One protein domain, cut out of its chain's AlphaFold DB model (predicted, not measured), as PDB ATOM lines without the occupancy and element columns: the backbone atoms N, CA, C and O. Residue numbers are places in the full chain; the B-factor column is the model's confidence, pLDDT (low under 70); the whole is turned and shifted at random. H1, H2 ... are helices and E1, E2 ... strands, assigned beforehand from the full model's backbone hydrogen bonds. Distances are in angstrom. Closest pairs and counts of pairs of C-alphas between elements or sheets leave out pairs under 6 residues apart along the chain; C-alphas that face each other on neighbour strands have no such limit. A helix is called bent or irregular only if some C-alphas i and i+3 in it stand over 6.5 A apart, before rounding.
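Overview. This is residues 35 to 66 and 79 to 188 of the 264 residues of an uncharacterized protein of Actinomyces johnsonii F0542 (UniProt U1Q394). A group of helices packs round one core helix, H4, and a small three-stranded sheet makes a wall at one side, with the first arm of the bent helix H2 between H4 and the sheet. H1 and H3 cross H4, H5 packs on the second arm of H2, and the short H6 and H7 lie at the end of the printed part, H7 packing on H4. The printed part has 142 residues with seven named helices and three named strands, in the order E1 E2 H1 H2 H3 H4 H5 E3 H6 H7; the sheet, in the order E2 E1 E3, is antiparallel, and the class is mostly helix. The whole is compact, with a radius of gyration of the C-alphas of 14.6 A and spans of 38 by 37 by 25 A.

Along the chain. E1, residues 35 to 41, begins at C-alpha 35 (20.442, -116.670, -65.078) and is 19.8 A long; E2, residues 47 to 53, is 20.0 A. H1 is residues 54 to 63. H2, residues 81 to 100, was assigned as one helix by its hydrogen bonds but is bent: C-alphas 89 and 92 are 7.3 A apart, and its arms H2a, residues 81 to 89, and H2b, residues 92 to 100, stand at a steep tilt of 47 degrees. H3 is residues 107 to 118. H4, residues 125 to 140, is 22.3 A long, from C-alpha 125 (17.657, -111.442, -48.982). H5, residues 147 to 161, is 21.0 A. E3 is residues 165 to 168, H6 residues 178 to 181, and H7 residues 185 to 188, ending at C-alpha 188 (-1.946, -104.966, -55.637).

Arrangement. H4 is the hub. It touches H2a about perpendicular at 82 degrees, closest at the C-alphas of Leu 88 and Tyr 130, 5.6 A. With residues 126 to 130 alone it touches H1, closest at C-alphas 60 and 127, 4.9 A. H3 touches H4 at 81 degrees, about perpendicular, closest at C-alphas 107 and 128, 6.7 A. H7 touches H4, closest at C-alphas 187 and 135, 6.7 A. H5 touches H2b, opposite ways at a steep tilt of 39 degrees, closest at C-alphas 153 and 97, 6.4 A. H6 is close to H2a but not clearly touching, with C-alphas 178 and 83 closest at 6.4 A. The helix packing is mostly crossed: of 6 pairs of helices that touch and have a tilt, 0 are at a shallow tilt. H2a is on the sheet at a height over the sheet of 9.1 A. E1 and E2 form a hairpin, with N 38 and O 50 at 2.9 A; E1 and E3 have N 39 and O 165 at 2.8 A. Every O i to N i+4 pair is within hydrogen-bond range in H1, H2a, H2b, H3, H4 and H5; H6 and H7 are too short for one.

Size, cuts and confidence. The C-alphas of Gly 45 and Pro 66, the two farthest apart, are 40.8 A apart. Residues 67 to 78 are not printed, and C-alphas 66 and 79 are 10.9 A apart across the cut. Of the links that are printed whole, none is long. The mean pLDDT of the printed part is 90.5; residue 176 and residues 178 to 188 are under 70.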
ATOM      1  N   ALA A  35      21.509-117.304 -64.310       93.75
ATOM      2  CA  ALA A  35      20.442-116.670 -65.078       93.75
ATOM      3  C   ALA A  35      20.939-115.391 -65.770       93.75
ATOM      4  O   ALA A  35      20.599-115.165 -66.931       93.75
ATOM      5  N   ALA A  36      21.777-114.600 -65.091       95.06
ATOM      6  CA  ALA A  36      22.376-113.375 -65.614       95.06
ATOM      7  C   ALA A  36      23.734-113.065 -64.953       95.06
ATOM      8  O   ALA A  36      23.893-113.278 -63.749       95.06
ATOM      9  N   ASP A  37      24.666-112.528 -65.741       95.44
ATOM     10  CA  ASP A  37      25.907-111.866 -65.318       95.44
ATOM     11  C   ASP A  37      26.022-110.569 -66.133       95.44
ATOM     12  O   ASP A  37      26.523-110.552 -67.260       95.44
ATOM     13  N   LEU A  38      25.416-109.503 -65.602       95.94
ATOM     14  CA  LEU A  38      25.198-108.232 -66.290       95.94
ATOM     15  C   LEU A  38      25.894-107.080 -65.562       95.94
ATOM     16  O   LEU A  38      26.252-107.161 -64.387       95.94
ATOM     17  N   THR A  39      26.060-105.971 -66.267       98.12
ATOM     18  CA  THR A  39      26.546-104.693 -65.749       98.12
ATOM     19  C   THR A  39      25.696-103.563 -66.319       98.12
ATOM     20  O   THR A  39      25.332-103.605 -67.493       98.12
ATOM     21  N   TYR A  40      25.397-102.553 -65.505       97.88
ATOM     22  CA  TYR A  40      24.796-101.290 -65.939       97.88
ATOM     23  C   TYR A  40      25.581-100.100 -65.371       97.88
ATOM     24  O   TYR A  40      26.399-100.261 -64.461       97.88
ATOM     25  N   THR A  41      25.347 -98.910 -65.914       98.44
ATOM     26  CA  THR A  41      25.881 -97.646 -65.393       98.44
ATOM     27  C   THR A  41      24.756 -96.894 -64.699       98.44
ATOM     28  O   THR A  41      23.754 -96.586 -65.342       98.44
ATOM     29  N   GLY A  42      24.920 -96.620 -63.406       98.00
ATOM     30  CA  GLY A  42      23.948 -95.931 -62.562       98.00
ATOM     31  C   GLY A  42      23.765 -94.450 -62.905       98.00
ATOM     32  O   GLY A  42      24.530 -93.859 -63.672       98.00
ATOM     33  N   LEU A  43      22.758 -93.826 -62.293       97.81
ATOM     34  CA  LEU A  43      22.425 -92.403 -62.445       97.81
ATOM     35  C   LEU A  43      23.528 -91.474 -61.902       97.81
ATOM     36  O   LEU A  43      23.601 -90.307 -62.284       97.81
ATOM     37  N   ASP A  44      24.398 -91.987 -61.031       96.31
ATOM     38  CA  ASP A  44      25.602 -91.312 -60.535       96.31
ATOM     39  C   ASP A  44      26.827 -91.482 -61.461       96.31
ATOM     40  O   ASP A  44      27.863 -90.850 -61.238       96.31
ATOM     41  N   GLY A  45      26.712 -92.310 -62.507       97.00
ATOM     42  CA  GLY A  45      27.786 -92.676 -63.429       97.00
ATOM     43  C   GLY A  45      28.650 -93.861 -62.976       97.00
ATOM     44  O   GLY A  45      29.610 -94.199 -63.673       97.00
ATOM     45  N   THR A  46      28.344 -94.498 -61.843       97.81
ATOM     46  CA  THR A  46      29.073 -95.666 -61.327       97.81
ATOM     47  C   THR A  46      28.651 -96.938 -62.066       97.81
ATOM     48  O   THR A  46      27.501 -97.106 -62.458       97.81
ATOM     49  N   SER A  47      29.587 -97.865 -62.279       97.69
ATOM     50  CA  SER A  47      29.283 -99.169 -62.874       97.69
ATOM     51  C   SER A  47      28.859-100.173 -61.797       97.69
ATOM     52  O   SER A  47      29.565-100.362 -60.805       97.69
ATOM     53  N   HIS A  48      27.716-100.828 -62.004       98.06
ATOM     54  CA  HIS A  48      27.096-101.766 -61.071       98.06
ATOM     55  C   HIS A  48      26.913-103.138 -61.725       98.06
ATOM     56  O   HIS A  48      26.396-103.239 -62.836       98.06
ATOM     57  N   SER A  49      27.305-104.202 -61.020       97.19
ATOM     58  CA  SER A  49      27.139-105.588 -61.472       97.19
ATOM     59  C   SER A  49      25.835-106.198 -60.950       97.19
ATOM     60  O   SER A  49      25.441-105.968 -59.805       97.19
ATOM     61  N   ILE A  50      25.186-107.002 -61.791       96.56
ATOM     62  CA  ILE A  50      23.970-107.760 -61.503       96.56
ATOM     63  C   ILE A  50      24.260-109.231 -61.809       96.56
ATOM     64  O   ILE A  50      24.270-109.642 -62.969       96.56
ATOM     65  N   VAL A  51      24.465-110.036 -60.767       96.25
ATOM     66  CA  VAL A  51      24.636-111.490 -60.893       96.25
ATOM     67  C   VAL A  51      23.423-112.179 -60.281       96.25
ATOM     68  O   VAL A  51      23.141-112.001 -59.098       96.25
ATOM     69  N   VAL A  52      22.710-112.974 -61.082       97.12
ATOM     70  CA  VAL A  52      21.542-113.752 -60.641       97.12
ATOM     71  C   VAL A  52      21.755-115.213 -61.004       97.12
ATOM     72  O   VAL A  52      21.982-115.550 -62.169       97.12
ATOM     73  N   THR A  53      21.662-116.102 -60.017       96.94
ATOM     74  CA  THR A  53      21.802-117.549 -60.205       96.94
ATOM     75  C   THR A  53      20.454-118.269 -60.187       96.94
ATOM     76  O   THR A  53      19.462-117.786 -59.641       96.94
ATOM     77  N   GLU A  54      20.413-119.482 -60.738       96.31
ATOM     78  CA  GLU A  54      19.237-120.356 -60.638       96.31
ATOM     79  C   GLU A  54      18.918-120.721 -59.185       96.31
ATOM     80  O   GLU A  54      17.751-120.868 -58.830       96.31
ATOM     81  N   LYS A  55      19.940-120.752 -58.320       97.00
ATOM     82  CA  LYS A  55      19.780-120.918 -56.875       97.00
ATOM     83  C   LYS A  55      19.103-119.711 -56.224       97.00
ATOM     84  O   LYS A  55      18.336-119.887 -55.280       97.00
ATOM     85  N   ASP A  56      19.357-118.495 -56.704       97.50
ATOM     86  CA  ASP A  56      18.676-117.306 -56.185       97.50
ATOM     87  C   ASP A  56      17.186-117.347 -56.526       97.50
ATOM     88  O   ASP A  56      16.345-117.076 -55.667       97.50
ATOM     89  N   ILE A  57      16.873-117.801 -57.743       96.38
ATOM     90  CA  ILE A  57      15.511-118.057 -58.219       96.38
ATOM     91  C   ILE A  57      14.849-119.192 -57.416       96.38
ATOM     92  O   ILE A  57      13.700-119.042 -57.010       96.38
ATOM     93  N   ASP A  58      15.561-120.290 -57.125       96.12
ATOM     94  CA  ASP A  58      15.078-121.388 -56.267       96.12
ATOM     95  C   ASP A  58      14.707-120.908 -54.861       96.12
ATOM     96  O   ASP A  58      13.674-121.305 -54.322       96.12
ATOM     97  N   VAL A  59      15.551-120.061 -54.258       96.94
ATOM     98  CA  VAL A  59      15.321-119.512 -52.914       96.94
ATOM     99  C   VAL A  59      14.027-118.706 -52.881       96.94
ATOM    100  O   VAL A  59      13.211-118.936 -51.995       96.94
ATOM    101  N   VAL A  60      13.819-117.811 -53.853       95.69
ATOM    102  CA  VAL A  60      12.596-116.997 -53.936       95.69
ATOM    103  C   VAL A  60      11.377-117.858 -54.248       95.69
ATOM    104  O   VAL A  60      10.352-117.710 -53.590       95.69
ATOM    105  N   ALA A  61      11.481-118.783 -55.207       93.44
ATOM    106  CA  ALA A  61      10.380-119.671 -55.572       93.44
ATOM    107  C   ALA A  61       9.883-120.461 -54.356       93.44
ATOM    108  O   ALA A  61       8.686-120.479 -54.096       93.44
ATOM    109  N   LYS A  62      10.813-121.035 -53.579       92.56
ATOM    110  CA  LYS A  62      10.526-121.822 -52.375       92.56
ATOM    111  C   LYS A  62       9.963-121.000 -51.213       92.56
ATOM    112  O   LYS A  62       9.063-121.460 -50.520       92.56
ATOM    113  N   ASP A  63      10.487-119.799 -50.968       91.94
ATOM    114  CA  ASP A  63      10.001-118.923 -49.884       91.94
ATOM    115  C   ASP A  63       8.584-118.382 -50.183       91.94
ATOM    116  O   ASP A  63       7.858-118.010 -49.264       91.94
ATOM    117  N   LEU A  64       8.184-118.374 -51.464       88.75
ATOM    118  CA  LEU A  64       6.862-117.967 -51.953       88.75
ATOM    119  C   LEU A  64       5.890-119.137 -52.205       88.75
ATOM    120  O   LEU A  64       4.768-118.884 -52.651       88.75
ATOM    121  N   GLU A  65       6.277-120.390 -51.937       85.75
ATOM    122  CA  GLU A  65       5.365-121.538 -52.038       85.75
ATOM    123  C   GLU A  65       4.193-121.372 -51.045       85.75
ATOM    124  O   GLU A  65       4.428-121.189 -49.844       85.75
ATOM    125  N   PRO A  66       2.922-121.437 -51.499       74.88
ATOM    126  CA  PRO A  66       1.771-121.378 -50.602       74.88
ATOM    127  C   PRO A  66       1.839-122.477 -49.540       74.88
ATOM    128  O   PRO A  66       2.076-123.647 -49.852       74.88
ATOM    129  N   PRO A  79       4.355-117.014 -58.693       85.88
ATOM    130  CA  PRO A  79       5.157-116.402 -59.747       85.88
ATOM    131  C   PRO A  79       6.013-117.460 -60.443       85.88
ATOM    132  O   PRO A  79       6.543-118.372 -59.803       85.88
ATOM    133  N   THR A  80       6.159-117.355 -61.763       89.12
ATOM    134  CA  THR A  80       6.986-118.311 -62.502       89.12
ATOM    135  C   THR A  80       8.471-118.058 -62.238       89.12
ATOM    136  O   THR A  80       8.886-116.970 -61.835       89.12
ATOM    137  N   ARG A  81       9.318-119.049 -62.536       92.81
ATOM    138  CA  ARG A  81      10.781-118.877 -62.489       92.81
ATOM    139  C   ARG A  81      11.277-117.758 -63.412       92.81
ATOM    140  O   ARG A  81      12.268-117.120 -63.079       92.81
ATOM    141  N   LEU A  82      10.580-117.503 -64.525       91.44
ATOM    142  CA  LEU A  82      10.854-116.375 -65.419       91.44
ATOM    143  C   LEU A  82      10.528-115.038 -64.737       91.44
ATOM    144  O   LEU A  82      11.362-114.138 -64.739       91.44
ATOM    145  N   ASP A  83       9.360-114.934 -64.093       89.88
ATOM    146  CA  ASP A  83       8.944-113.725 -63.369       89.88
ATOM    147  C   ASP A  83       9.899-113.379 -62.222       89.88
ATOM    148  O   ASP A  83      10.207-112.208 -62.000       89.88
ATOM    149  N   ILE A  84      10.372-114.402 -61.503       93.31
ATOM    150  CA  ILE A  84      11.361-114.274 -60.428       93.31
ATOM    151  C   ILE A  84      12.714-113.834 -60.990       93.31
ATOM    152  O   ILE A  84      13.301-112.891 -60.465       93.31
ATOM    153  N   ALA A  85      13.203-114.477 -62.056       94.81
ATOM    154  CA  ALA A  85      14.478-114.128 -62.679       94.81
ATOM    155  C   ALA A  85      14.485-112.677 -63.174       94.81
ATOM    156  O   ALA A  85      15.360-111.907 -62.788       94.81
ATOM    157  N   GLY A  86      13.480-112.284 -63.965       92.94
ATOM    158  CA  GLY A  86      13.365-110.922 -64.481       92.94
ATOM    159  C   GLY A  86      13.239-109.885 -63.363       92.94
ATOM    160  O   GLY A  86      13.908-108.859 -63.412       92.94
ATOM    161  N   ALA A  87      12.471-110.178 -62.308       93.06
ATOM    162  CA  ALA A  87      12.371-109.304 -61.140       93.06
ATOM    163  C   ALA A  87      13.699-109.159 -60.376       93.06
ATOM    164  O   ALA A  87      14.029-108.050 -59.975       93.06
ATOM    165  N   LEU A  88      14.468-110.238 -60.185       96.06
ATOM    166  CA  LEU A  88      15.782-110.182 -59.527       96.06
ATOM    167  C   LEU A  88      16.826-109.434 -60.370       96.06
ATOM    168  O   LEU A  88      17.645-108.713 -59.808       96.06
ATOM    169  N   ILE A  89      16.778-109.576 -61.698       95.56
ATOM    170  CA  ILE A  89      17.659-108.855 -62.629       95.56
ATOM    171  C   ILE A  89      17.337-107.353 -62.636       95.56
ATOM    172  O   ILE A  89      18.239-106.525 -62.628       95.56
ATOM    173  N   GLU A  90      16.058-106.985 -62.623       94.50
ATOM    174  CA  GLU A  90      15.611-105.586 -62.671       94.50
ATOM    175  C   GLU A  90      15.592-104.894 -61.298       94.50
ATOM    176  O   GLU A  90      15.541-103.667 -61.227       94.50
ATOM    177  N   ALA A  91      15.658-105.653 -60.199       96.19
ATOM    178  CA  ALA A  91      15.597-105.133 -58.835       96.19
ATOM    179  C   ALA A  91      16.562-103.969 -58.525       96.19
ATOM    180  O   ALA A  91      16.076-102.981 -57.973       96.19
ATOM    181  N   PRO A  92      17.875-104.021 -58.845       96.94
ATOM    182  CA  PRO A  92      18.778-102.902 -58.563       96.94
ATOM    183  C   PRO A  92      18.414-101.644 -59.365       96.94
ATOM    184  O   PRO A  92      18.344-100.566 -58.786       96.94
ATOM    185  N   ILE A  93      18.066-101.790 -60.649       96.75
ATOM    186  CA  ILE A  93      17.640-100.683 -61.525       96.75
ATOM    187  C   ILE A  93      16.359-100.025 -60.986       96.75
ATOM    188  O   ILE A  93      16.274 -98.803 -60.872       96.75
ATOM    189  N   ILE A  94      15.362-100.833 -60.612       95.81
ATOM    190  CA  ILE A  94      14.094-100.359 -60.039       95.81
ATOM    191  C   ILE A  94      14.321 -99.679 -58.680       95.81
ATOM    192  O   ILE A  94      13.730 -98.631 -58.418       95.81
ATOM    193  N   ALA A  95      15.180-100.240 -57.825       97.19
ATOM    194  CA  ALA A  95      15.504 -99.668 -56.519       97.19
ATOM    195  C   ALA A  95      16.248 -98.330 -56.632       97.19
ATOM    196  O   ALA A  95      15.925 -97.394 -55.905       97.19
ATOM    197  N   GLU A  96      17.198 -98.221 -57.561       98.19
ATOM    198  CA  GLU A  96      17.984 -97.010 -57.786       98.19
ATOM    199  C   GLU A  96      17.132 -95.859 -58.332       98.19
ATOM    200  O   GLU A  96      17.163 -94.761 -57.776       98.19
ATOM    201  N   VAL A  97      16.302 -96.112 -59.355       98.19
ATOM    202  CA  VAL A  97      15.360 -95.096 -59.857       98.19
ATOM    203  C   VAL A  97      14.350 -94.718 -58.775       98.19
ATOM    204  O   VAL A  97      14.065 -93.538 -58.591       98.19
ATOM    205  N   GLY A  98      13.844 -95.690 -58.012       96.75
ATOM    206  CA  GLY A  98      12.956 -95.412 -56.884       96.75
ATOM    207  C   GLY A  98      13.605 -94.447 -55.892       96.75
ATOM    208  O   GLY A  98      13.059 -93.379 -55.615       96.75
ATOM    209  N   GLN A  99      14.819 -94.761 -55.441       97.81
ATOM    210  CA  GLN A  99      15.590 -93.921 -54.529       97.81
ATOM    211  C   GLN A  99      15.864 -92.516 -55.095       97.81
ATOM    212  O   GLN A  99      15.726 -91.539 -54.357       97.81
ATOM    213  N   ALA A 100      16.207 -92.393 -56.381       97.88
ATOM    214  CA  ALA A 100      16.442 -91.101 -57.035       97.88
ATOM    215  C   ALA A 100      15.197 -90.193 -57.036       97.88
ATOM    216  O   ALA A 100      15.324 -88.974 -56.923       97.88
ATOM    217  N   HIS A 101      14.002 -90.789 -57.090       96.56
ATOM    218  CA  HIS A 101      12.706 -90.097 -57.076       96.56
ATOM    219  C   HIS A 101      12.020 -90.069 -55.698       96.56
ATOM    220  O   HIS A 101      10.868 -89.656 -55.589       96.56
ATOM    221  N   GLY A 102      12.708 -90.495 -54.631       95.25
ATOM    222  CA  GLY A 102      12.163 -90.540 -53.263       95.25
ATOM    223  C   GLY A 102      11.125 -91.647 -53.015       95.25
ATOM    224  O   GLY A 102      10.466 -91.654 -51.977       95.25
ATOM    225  N   ILE A 103      10.984 -92.587 -53.950       95.00
ATOM    226  CA  ILE A 103      10.084 -93.740 -53.902       95.00
ATOM    227  C   ILE A 103      10.881 -94.935 -53.361       95.00
ATOM    228  O   ILE A 103      11.539 -95.658 -54.108       95.00
ATOM    229  N   THR A 104      10.864 -95.132 -52.045       93.00
ATOM    230  CA  THR A 104      11.645 -96.181 -51.366       93.00
ATOM    231  C   THR A 104      10.763 -97.112 -50.542       93.00
ATOM    232  O   THR A 104       9.700 -96.710 -50.082       93.00
ATOM    233  N   VAL A 105      11.232 -98.343 -50.311       92.69
ATOM    234  CA  VAL A 105      10.588 -99.302 -49.400       92.69
ATOM    235  C   VAL A 105      11.635-100.063 -48.574       92.69
ATOM    236  O   VAL A 105      12.605-100.622 -49.108       92.69
ATOM    237  N   THR A 106      11.448-100.048 -47.258       95.00
ATOM    238  CA  THR A 106      12.312-100.679 -46.245       95.00
ATOM    239  C   THR A 106      12.096-102.193 -46.170       95.00
ATOM    240  O   THR A 106      11.080-102.709 -46.636       95.00
ATOM    241  N   ASP A 107      13.053-102.934 -45.601       96.00
ATOM    242  CA  ASP A 107      12.875-104.381 -45.391       96.00
ATOM    243  C   ASP A 107      11.754-104.655 -44.372       96.00
ATOM    244  O   ASP A 107      10.997-105.610 -44.531       96.00
ATOM    245  N   GLU A 108      11.581-103.783 -43.379       95.50
ATOM    246  CA  GLU A 108      10.511-103.838 -42.383       95.50
ATOM    247  C   GLU A 108       9.119-103.706 -43.022       95.50
ATOM    248  O   GLU A 108       8.233-104.514 -42.739       95.50
ATOM    249  N   GLU A 109       8.932-102.741 -43.930       94.06
ATOM    250  CA  GLU A 109       7.686-102.582 -44.693       94.06
ATOM    251  C   GLU A 109       7.414-103.788 -45.599       94.06
ATOM    252  O   GLU A 109       6.271-104.233 -45.690       94.06
ATOM    253  N   ILE A 110       8.447-104.359 -46.232       94.06
ATOM    254  CA  ILE A 110       8.317-105.574 -47.053       94.06
ATOM    255  C   ILE A 110       7.883-106.767 -46.196       94.06
ATOM    256  O   ILE A 110       6.987-107.512 -46.596       94.06
ATOM    257  N   VAL A 111       8.495-106.957 -45.023       94.75
ATOM    258  CA  VAL A 111       8.159-108.057 -44.106       94.75
ATOM    259  C   VAL A 111       6.734-107.914 -43.583       94.75
ATOM    260  O   VAL A 111       5.997-108.899 -43.583       94.75
ATOM    261  N   GLN A 112       6.325-106.709 -43.181       91.88
ATOM    262  CA  GLN A 112       4.969-106.461 -42.696       91.88
ATOM    263  C   GLN A 112       3.933-106.644 -43.816       91.88
ATOM    264  O   GLN A 112       2.938-107.337 -43.627       91.88
ATOM    265  N   LEU A 113       4.208-106.131 -45.018       89.75
ATOM    266  CA  LEU A 113       3.340-106.315 -46.181       89.75
ATOM    267  C   LEU A 113       3.183-107.791 -46.566       89.75
ATOM    268  O   LEU A 113       2.076-108.258 -46.833       89.75
ATOM    269  N   ALA A 114       4.280-108.548 -46.569       88.31
ATOM    270  CA  ALA A 114       4.242-109.980 -46.826       88.31
ATOM    271  C   ALA A 114       3.513-110.748 -45.712       88.31
ATOM    272  O   ALA A 114       2.795-111.707 -45.987       88.31
ATOM    273  N   LYS A 115       3.607-110.305 -44.458       88.19
ATOM    274  CA  LYS A 115       2.833-110.889 -43.362       88.19
ATOM    275  C   LYS A 115       1.333-110.692 -43.568       88.19
ATOM    276  O   LYS A 115       0.592-111.667 -43.461       88.19
ATOM    277  N   ASP A 116       0.915-109.483 -43.927       86.25
ATOM    278  CA  ASP A 116      -0.500-109.118 -44.024       86.25
ATOM    279  C   ASP A 116      -1.156-109.621 -45.323       86.25
ATOM    280  O   ASP A 116      -2.232-110.215 -45.277       86.25
ATOM    281  N   GLN A 117      -0.507-109.453 -46.484       81.25
ATOM    282  CA  GLN A 117      -1.052-109.889 -47.783       81.25
ATOM    283  C   GLN A 117      -0.648-111.318 -48.167       81.25
ATOM    284  O   GLN A 117      -1.427-112.025 -48.813       81.25
ATOM    285  N   LEU A 118       0.556-111.769 -47.786       82.19
ATOM    286  CA  LEU A 118       1.087-113.090 -48.155       82.19
ATOM    287  C   LEU A 118       0.963-114.131 -47.025       82.19
ATOM    288  O   LEU A 118       1.012-115.332 -47.299       82.19
ATOM    289  N   GLY A 119       0.704-113.721 -45.781       84.38
ATOM    290  CA  GLY A 119       0.560-114.630 -44.641       84.38
ATOM    291  C   GLY A 119       1.874-115.292 -44.208       84.38
ATOM    292  O   GLY A 119       1.847-116.383 -43.632       84.38
ATOM    293  N   PHE A 120       3.028-114.688 -44.516       88.00
ATOM    294  CA  PHE A 120       4.340-115.162 -44.065       88.00
ATOM    295  C   PHE A 120       5.341-114.008 -43.907       88.00
ATOM    296  O   PHE A 120       5.223-112.978 -44.555       88.00
ATOM    297  N   GLU A 121       6.353-114.197 -43.061       93.00
ATOM    298  CA  GLU A 121       7.436-113.227 -42.867       93.00
ATOM    299  C   GLU A 121       8.673-113.653 -43.688       93.00
ATOM    300  O   GLU A 121       9.338-114.620 -43.293       93.00
ATOM    301  N   PRO A 122       9.001-112.988 -44.815       92.62
ATOM    302  CA  PRO A 122      10.183-113.291 -45.619       92.62
ATOM    303  C   PRO A 122      11.461-112.977 -44.840       92.62
ATOM    304  O   PRO A 122      11.575-111.945 -44.183       92.62
ATOM    305  N   ARG A 123      12.448-113.876 -44.911       94.25
ATOM    306  CA  ARG A 123      13.745-113.717 -44.212       94.25
ATOM    307  C   ARG A 123      14.955-113.974 -45.107       94.25
ATOM    308  O   ARG A 123      16.084-114.042 -44.623       94.25
ATOM    309  N   LYS A 124      14.739-114.181 -46.407       97.50
ATOM    310  CA  LYS A 124      15.801-114.393 -47.397       97.50
ATOM    311  C   LYS A 124      16.028-113.097 -48.163       97.50
ATOM    312  O   LYS A 124      15.070-112.537 -48.685       97.50
ATOM    313  N   ALA A 125      17.286-112.667 -48.271       97.25
ATOM    314  CA  ALA A 125      17.657-111.442 -48.982       97.25
ATOM    315  C   ALA A 125      17.070-111.409 -50.402       97.25
ATOM    316  O   ALA A 125      16.411-110.447 -50.763       97.25
ATOM    317  N   ASN A 126      17.184-112.505 -51.158       97.19
ATOM    318  CA  ASN A 126      16.620-112.591 -52.509       97.19
ATOM    319  C   ASN A 126      15.087-112.454 -52.526       97.19
ATOM    320  O   ASN A 126      14.554-111.825 -53.435       97.19
ATOM    321  N   THR A 127      14.369-112.989 -51.528       96.50
ATOM    322  CA  THR A 127      12.907-112.815 -51.427       96.50
ATOM    323  C   THR A 127      12.562-111.361 -51.118       96.50
ATOM    324  O   THR A 127      11.651-110.817 -51.733       96.50
ATOM    325  N   LEU A 128      13.317-110.700 -50.231       97.06
ATOM    326  CA  LEU A 128      13.154-109.269 -49.948       97.06
ATOM    327  C   LEU A 128      13.449-108.415 -51.193       97.06
ATOM    328  O   LEU A 128      12.649-107.552 -51.535       97.06
ATOM    329  N   THR A 129      14.529-108.700 -51.927       97.56
ATOM    330  CA  THR A 129      14.885-108.049 -53.201       97.56
ATOM    331  C   THR A 129      13.796-108.226 -54.261       97.56
ATOM    332  O   THR A 129      13.386-107.252 -54.890       97.56
ATOM    333  N   TYR A 130      13.281-109.445 -54.428       94.88
ATOM    334  CA  TYR A 130      12.168-109.733 -55.330       94.88
ATOM    335  C   TYR A 130      10.908-108.942 -54.936       94.88
ATOM    336  O   TYR A 130      10.320-108.260 -55.777       94.88
ATOM    337  N   LEU A 131      10.506-108.981 -53.661       94.00
ATOM    338  CA  LEU A 131       9.321-108.266 -53.180       94.00
ATOM    339  C   LEU A 131       9.488-106.746 -53.326       94.00
ATOM    340  O   LEU A 131       8.588-106.100 -53.852       94.00
ATOM    341  N   ARG A 132      10.656-106.189 -52.969       95.75
ATOM    342  CA  ARG A 132      11.027-104.778 -53.187       95.75
ATOM    343  C   ARG A 132      10.802-104.355 -54.635       95.75
ATOM    344  O   ARG A 132      10.129-103.355 -54.870       95.75
ATOM    345  N   ALA A 133      11.329-105.119 -55.593       94.06
ATOM    346  CA  ALA A 133      11.206-104.810 -57.017       94.06
ATOM    347  C   ALA A 133       9.740-104.771 -57.477       94.06
ATOM    348  O   ALA A 133       9.340-103.849 -58.188       94.06
ATOM    349  N   ASN A 134       8.925-105.732 -57.025       89.81
ATOM    350  CA  ASN A 134       7.499-105.777 -57.348       89.81
ATOM    351  C   ASN A 134       6.732-104.605 -56.701       89.81
ATOM    352  O   ASN A 134       5.922-103.964 -57.365       89.81
ATOM    353  N   ILE A 135       7.006-104.284 -55.431       91.81
ATOM    354  CA  ILE A 135       6.353-103.183 -54.703       91.81
ATOM    355  C   ILE A 135       6.677-101.827 -55.340       91.81
ATOM    356  O   ILE A 135       5.762-101.059 -55.630       91.81
ATOM    357  N   LEU A 136       7.957-101.539 -55.593       93.75
ATOM    358  CA  LEU A 136       8.391-100.269 -56.186       93.75
ATOM    359  C   LEU A 136       7.810-100.067 -57.585       93.75
ATOM    360  O   LEU A 136       7.285 -99.005 -57.895       93.75
ATOM    361  N   PHE A 137       7.816-101.104 -58.418       89.00
ATOM    362  CA  PHE A 137       7.216-101.024 -59.744       89.00
ATOM    363  C   PHE A 137       5.680-100.911 -59.693       89.00
ATOM    364  O   PHE A 137       5.096-100.155 -60.470       89.00
ATOM    365  N   ASN A 138       5.007-101.566 -58.739       87.88
ATOM    366  CA  ASN A 138       3.578-101.338 -58.497       87.88
ATOM    367  C   ASN A 138       3.296 -99.877 -58.099       87.88
ATOM    368  O   ASN A 138       2.262 -99.337 -58.496       87.88
ATOM    369  N   GLN A 139       4.200 -99.223 -57.358       90.62
ATOM    370  CA  GLN A 139       4.124 -97.786 -57.066       90.62
ATOM    371  C   GLN A 139       4.396 -96.941 -58.322       90.62
ATOM    372  O   GLN A 139       3.642 -96.006 -58.588       90.62
ATOM    373  N   PHE A 140       5.374 -97.304 -59.163       91.06
ATOM    374  CA  PHE A 140       5.631 -96.632 -60.448       91.06
ATOM    375  C   PHE A 140       4.396 -96.653 -61.368       91.06
ATOM    376  O   PHE A 140       4.014 -95.623 -61.920       91.06
ATOM    377  N   ASN A 141       3.690 -97.785 -61.451       84.94
ATOM    378  CA  ASN A 141       2.435 -97.914 -62.203       84.94
ATOM    379  C   ASN A 141       1.277 -97.056 -61.644       84.94
ATOM    380  O   ASN A 141       0.308 -96.764 -62.356       84.94
ATOM    381  N   GLN A 142       1.361 -96.631 -60.380       86.25
ATOM    382  CA  GLN A 142       0.388 -95.738 -59.741       86.25
ATOM    383  C   GLN A 142       0.698 -94.249 -59.968       86.25
ATOM    384  O   GLN A 142      -0.191 -93.416 -59.778       86.25
ATOM    385  N   LEU A 143       1.882 -93.895 -60.490       89.00
ATOM    386  CA  LEU A 143       2.281 -92.508 -60.780       89.00
ATOM    387  C   LEU A 143       1.448 -91.819 -61.878       89.00
ATOM    388  O   LEU A 143       1.684 -90.655 -62.179       89.00
ATOM    389  N   ARG A 144       0.425 -92.469 -62.449       77.50
ATOM    390  CA  ARG A 144      -0.500 -91.873 -63.436       77.50
ATOM    391  C   ARG A 144      -1.177 -90.575 -62.965       77.50
ATOM    392  O   ARG A 144      -1.612 -89.795 -63.803       77.50
ATOM    393  N   GLN A 145      -1.266 -90.338 -61.653       82.69
ATOM    394  CA  GLN A 145      -1.779 -89.084 -61.074       82.69
ATOM    395  C   GLN A 145      -0.713 -87.971 -60.965       82.69
ATOM    396  O   GLN A 145      -1.050 -86.826 -60.684       82.69
ATOM    397  N   GLN A 146       0.562 -88.293 -61.199       91.56
ATOM    398  CA  GLN A 146       1.721 -87.396 -61.153       91.56
ATOM    399  C   GLN A 146       2.509 -87.511 -62.475       91.56
ATOM    400  O   GLN A 146       3.566 -88.144 -62.511       91.56
ATOM    401  N   PRO A 147       2.002 -86.947 -63.590       91.44
ATOM    402  CA  PRO A 147       2.530 -87.216 -64.932       91.44
ATOM    403  C   PRO A 147       4.002 -86.817 -65.113       91.44
ATOM    404  O   PRO A 147       4.736 -87.516 -65.806       91.44
ATOM    405  N   GLU A 148       4.456 -85.745 -64.460       94.75
ATOM    406  CA  GLU A 148       5.861 -85.314 -64.492       94.75
ATOM    407  C   GLU A 148       6.784 -86.345 -63.820       94.75
ATOM    408  O   GLU A 148       7.784 -86.759 -64.407       94.75
ATOM    409  N   LEU A 149       6.403 -86.835 -62.634       94.81
ATOM    410  CA  LEU A 149       7.144 -87.860 -61.896       94.81
ATOM    411  C   LEU A 149       7.129 -89.210 -62.629       94.81
ATOM    412  O   LEU A 149       8.163 -89.863 -62.747       94.81
ATOM    413  N   ALA A 150       5.982 -89.600 -63.195       93.50
ATOM    414  CA  ALA A 150       5.861 -90.795 -64.027       93.50
ATOM    415  C   ALA A 150       6.788 -90.740 -65.252       93.50
ATOM    416  O   ALA A 150       7.439 -91.734 -65.584       93.50
ATOM    417  N   GLN A 151       6.872 -89.580 -65.912       95.50
ATOM    418  CA  GLN A 151       7.748 -89.368 -67.061       95.50
ATOM    419  C   GLN A 151       9.230 -89.387 -66.665       95.50
ATOM    420  O   GLN A 151      10.040 -89.948 -67.408       95.50
ATOM    421  N   ALA A 152       9.589 -88.820 -65.509       96.69
ATOM    422  CA  ALA A 152      10.956 -88.832 -64.990       96.69
ATOM    423  C   ALA A 152      11.417 -90.263 -64.652       96.69
ATOM    424  O   ALA A 152      12.371 -90.750 -65.256       96.69
ATOM    425  N   VAL A 153      10.652 -90.992 -63.827       96.38
ATOM    426  CA  VAL A 153      10.894 -92.413 -63.502       96.38
ATOM    427  C   VAL A 153      10.994 -93.272 -64.771       96.38
ATOM    428  O   VAL A 153      11.920 -94.068 -64.920       96.38
ATOM    429  N   SER A 154      10.086 -93.082 -65.735       94.56
ATOM    430  CA  SER A 154      10.110 -93.819 -67.011       94.56
ATOM    431  C   SER A 154      11.321 -93.483 -67.886       94.56
ATOM    432  O   SER A 154      11.743 -94.305 -68.703       94.56
ATOM    433  N   THR A 155      11.862 -92.270 -67.760       97.19
ATOM    434  CA  THR A 155      13.053 -91.836 -68.497       97.19
ATOM    435  C   THR A 155      14.303 -92.447 -67.883       97.19
ATOM    436  O   THR A 155      15.074 -93.059 -68.615       97.19
ATOM    437  N   ASP A 156      14.450 -92.399 -66.562       98.12
ATOM    438  CA  ASP A 156      15.618 -92.950 -65.871       98.12
ATOM    439  C   ASP A 156      15.679 -94.479 -65.972       98.12
ATOM    440  O   ASP A 156      16.734 -95.026 -66.295       98.12
ATOM    441  N   LEU A 157      14.542 -95.178 -65.856       96.38
ATOM    442  CA  LEU A 157      14.465 -96.620 -66.139       96.38
ATOM    443  C   LEU A 157      14.926 -96.960 -67.565       96.38
ATOM    444  O   LEU A 157      15.586 -97.976 -67.775       96.38
ATOM    445  N   ARG A 158      14.583 -96.127 -68.560       95.94
ATOM    446  CA  ARG A 158      15.038 -96.315 -69.948       95.94
ATOM    447  C   ARG A 158      16.539 -96.054 -70.075       95.94
ATOM    448  O   ARG A 158      17.216 -96.827 -70.744       95.94
ATOM    449  N   THR A 159      17.042 -95.002 -69.431       97.19
ATOM    450  CA  THR A 159      18.464 -94.635 -69.416       97.19
ATOM    451  C   THR A 159      19.314 -95.759 -68.830       97.19
ATOM    452  O   THR A 159      20.216 -96.237 -69.511       97.19
ATOM    453  N   LEU A 160      18.986 -96.251 -67.630       97.38
ATOM    454  CA  LEU A 160      19.737 -97.331 -66.985       97.38
ATOM    455  C   LEU A 160      19.707 -98.620 -67.815       97.38
ATOM    456  O   LEU A 160      20.760 -99.192 -68.099       97.38
ATOM    457  N   ARG A 161      18.529 -99.039 -68.299       95.00
ATOM    458  CA  ARG A 161      18.400-100.243 -69.142       95.00
ATOM    459  C   ARG A 161      19.164-100.143 -70.462       95.00
ATOM    460  O   ARG A 161      19.670-101.156 -70.928       95.00
ATOM    461  N   ALA A 162      19.303 -98.952 -71.044       96.25
ATOM    462  CA  ALA A 162      20.103 -98.750 -72.255       96.25
ATOM    463  C   ALA A 162      21.618 -98.953 -72.034       96.25
ATOM    464  O   ALA A 162      22.358 -99.069 -73.007       96.25
ATOM    465  N   THR A 163      22.078 -99.013 -70.778       97.25
ATOM    466  CA  THR A 163      23.478 -99.308 -70.416       97.25
ATOM    467  C   THR A 163      23.720-100.770 -70.029       97.25
ATOM    468  O   THR A 163      24.864-101.136 -69.759       97.25
ATOM    469  N   LEU A 164      22.676-101.613 -70.008       95.56
ATOM    470  CA  LEU A 164      22.816-103.032 -69.684       95.56
ATOM    471  C   LEU A 164      23.698-103.749 -70.711       95.56
ATOM    472  O   LEU A 164      23.428-103.747 -71.911       95.56
ATOM    473  N   THR A 165      24.737-104.405 -70.210       95.38
ATOM    474  CA  THR A 165      25.691-105.214 -70.977       95.38
ATOM    475  C   THR A 165      26.037-106.486 -70.203       95.38
ATOM    476  O   THR A 165      25.862-106.532 -68.988       95.38
ATOM    477  N   GLY A 166      26.521-107.524 -70.889       93.38
ATOM    478  CA  GLY A 166      26.892-108.810 -70.284       93.38
ATOM    479  C   GLY A 166      26.062-109.983 -70.807       93.38
ATOM    480  O   GLY A 166      25.403-109.873 -71.841       93.38
ATOM    481  N   ASP A 167      26.104-111.103 -70.089       91.50
ATOM    482  CA  ASP A 167      25.491-112.366 -70.496       91.50
ATOM    483  C   ASP A 167      24.151-112.603 -69.782       91.50
ATOM    484  O   ASP A 167      24.047-112.522 -68.555       91.50
ATOM    485  N   ARG A 168      23.123-113.004 -70.542       90.56
ATOM    486  CA  ARG A 168      21.874-113.557 -70.000       90.56
ATOM    487  C   ARG A 168      21.655-114.972 -70.529       90.56
ATOM    488  O   ARG A 168      21.865-115.259 -71.704       90.56
ATOM    489  N   SER A 169      21.247-115.879 -69.647       91.12
ATOM    490  CA  SER A 169      20.997-117.276 -69.999       91.12
ATOM    491  C   SER A 169      19.774-117.391 -70.919       91.12
ATOM    492  O   SER A 169      18.716-116.878 -70.555       91.12
ATOM    493  N   PRO A 170      19.833-118.128 -72.048       90.25
ATOM    494  CA  PRO A 170      18.688-118.310 -72.952       90.25
ATOM    495  C   PRO A 170      17.434-118.925 -72.306       90.25
ATOM    496  O   PRO A 170      16.350-118.868 -72.881       90.25
ATOM    497  N   ARG A 171      17.565-119.517 -71.110       89.75
ATOM    498  CA  ARG A 171      16.443-120.005 -70.290       89.75
ATOM    499  C   ARG A 171      15.607-118.869 -69.680       89.75
ATOM    500  O   ARG A 171      14.452-119.104 -69.343       89.75
ATOM    501  N   TYR A 172      16.175-117.672 -69.547       88.94
ATOM    502  CA  TYR A 172      15.556-116.477 -68.973       88.94
ATOM    503  C   TYR A 172      15.740-115.306 -69.957       88.94
ATOM    504  O   TYR A 172      16.667-114.520 -69.784       88.94
ATOM    505  N   PRO A 173      14.937-115.212 -71.033       83.19
ATOM    506  CA  PRO A 173      15.120-114.184 -72.057       83.19
ATOM    507  C   PRO A 173      14.848-112.755 -71.542       83.19
ATOM    508  O   PRO A 173      14.433-112.538 -70.405       83.19
ATOM    509  N   ASP A 174      15.065-111.750 -72.395       77.06
ATOM    510  CA  ASP A 174      14.809-110.327 -72.096       77.06
ATOM    511  C   ASP A 174      13.313-109.954 -72.062       77.06
ATOM    512  O   ASP A 174      12.939-108.793 -72.240       77.06
ATOM    513  N   ASN A 175      12.419-110.924 -71.850       70.88
ATOM    514  CA  ASN A 175      11.002-110.632 -71.737       70.88
ATOM    515  C   ASN A 175      10.702-109.930 -70.406       70.88
ATOM    516  O   ASN A 175      11.133-110.358 -69.335       70.88
ATOM    517  N   ALA A 176       9.890-108.877 -70.484       69.81
ATOM    518  CA  ALA A 176       9.226-108.307 -69.324       69.81
ATOM    519  C   ALA A 176       8.534-109.427 -68.515       69.81
ATOM    520  O   ALA A 176       7.833-110.252 -69.119       69.81
ATOM    521  N   PRO A 177       8.684-109.465 -67.178       70.44
ATOM    522  CA  PRO A 177       7.871-110.331 -66.334       70.44
ATOM    523  C   PRO A 177       6.377-110.118 -66.589       70.44
ATOM    524  O   PRO A 177       5.950-109.000 -66.883       70.44
ATOM    525  N   ALA A 178       5.549-111.150 -66.421       69.31
ATOM    526  CA  ALA A 178       4.107-111.032 -66.656       69.31
ATOM    527  C   ALA A 178       3.456-109.975 -65.746       69.31
ATOM    528  O   ALA A 178       2.468-109.344 -66.116       69.31
ATOM    529  N   TRP A 179       4.044-109.743 -64.571       65.56
ATOM    530  CA  TRP A 179       3.577-108.749 -63.615       65.56
ATOM    531  C   TRP A 179       3.933-107.292 -63.994       65.56
ATOM    532  O   TRP A 179       3.370-106.358 -63.424       65.56
ATOM    533  N   TRP A 180       4.800-107.060 -64.994       69.19
ATOM    534  CA  TRP A 180       5.037-105.708 -65.524       69.19
ATOM    535  C   TRP A 180       3.834-105.151 -66.288       69.19
ATOM    536  O   TRP A 180       3.575-103.950 -66.242       69.19
ATOM    537  N   THR A 181       3.093-106.007 -66.993       64.19
ATOM    538  CA  THR A 181       1.904-105.606 -67.762       64.19
ATOM    539  C   THR A 181       0.610-105.718 -66.954       64.19
ATOM    540  O   THR A 181      -0.414-105.166 -67.354       64.19
ATOM    541  N   GLN A 182       0.648-106.395 -65.803       54.75
ATOM    542  CA  GLN A 182      -0.484-106.583 -64.903       54.75
ATOM    543  C   GLN A 182       0.013-106.665 -63.456       54.75
ATOM    544  O   GLN A 182       0.633-107.653 -63.086       54.75
ATOM    545  N   THR A 183      -0.283-105.644 -62.644       56.53
ATOM    546  CA  THR A 183       0.067-105.555 -61.211       56.53
ATOM    547  C   THR A 183      -0.077-106.915 -60.514       56.53
ATOM    548  O   THR A 183      -1.154-107.508 -60.589       56.53
ATOM    549  N   ASP A 184       0.973-107.421 -59.847       61.19
ATOM    550  CA  ASP A 184       0.898-108.716 -59.144       61.19
ATOM    551  C   ASP A 184      -0.265-108.656 -58.137       61.19
ATOM    552  O   ASP A 184      -0.205-107.832 -57.216       61.19
ATOM    553  N   PRO A 185      -1.333-109.470 -58.274       58.91
ATOM    554  CA  PRO A 185      -2.513-109.364 -57.419       58.91
ATOM    555  C   PRO A 185      -2.168-109.541 -55.935       58.91
ATOM    556  O   PRO A 185      -2.794-108.908 -55.090       58.91
ATOM    557  N   ARG A 186      -1.107-110.299 -55.624       64.56
ATOM    558  CA  ARG A 186      -0.598-110.527 -54.263       64.56
ATOM    559  C   ARG A 186       0.033-109.287 -53.608       64.56
ATOM    560  O   ARG A 186       0.338-109.329 -52.424       64.56
ATOM    561  N   LEU A 187       0.305-108.245 -54.399       67.38
ATOM    562  CA  LEU A 187       0.933-106.977 -54.002       67.38
ATOM    563  C   LEU A 187       0.141-105.757 -54.520       67.38
ATOM    564  O   LEU A 187       0.588-104.616 -54.394       67.38
ATOM    565  N   SER A 188      -1.026-105.994 -55.129       59.16
ATOM    566  CA  SER A 188      -1.946-104.966 -55.637       59.16
ATOM    567  C   SER A 188      -2.909-104.468 -54.561       59.16
ATOM    568  O   SER A 188      -3.472-103.381 -54.680       59.16
TER     569      SER A 188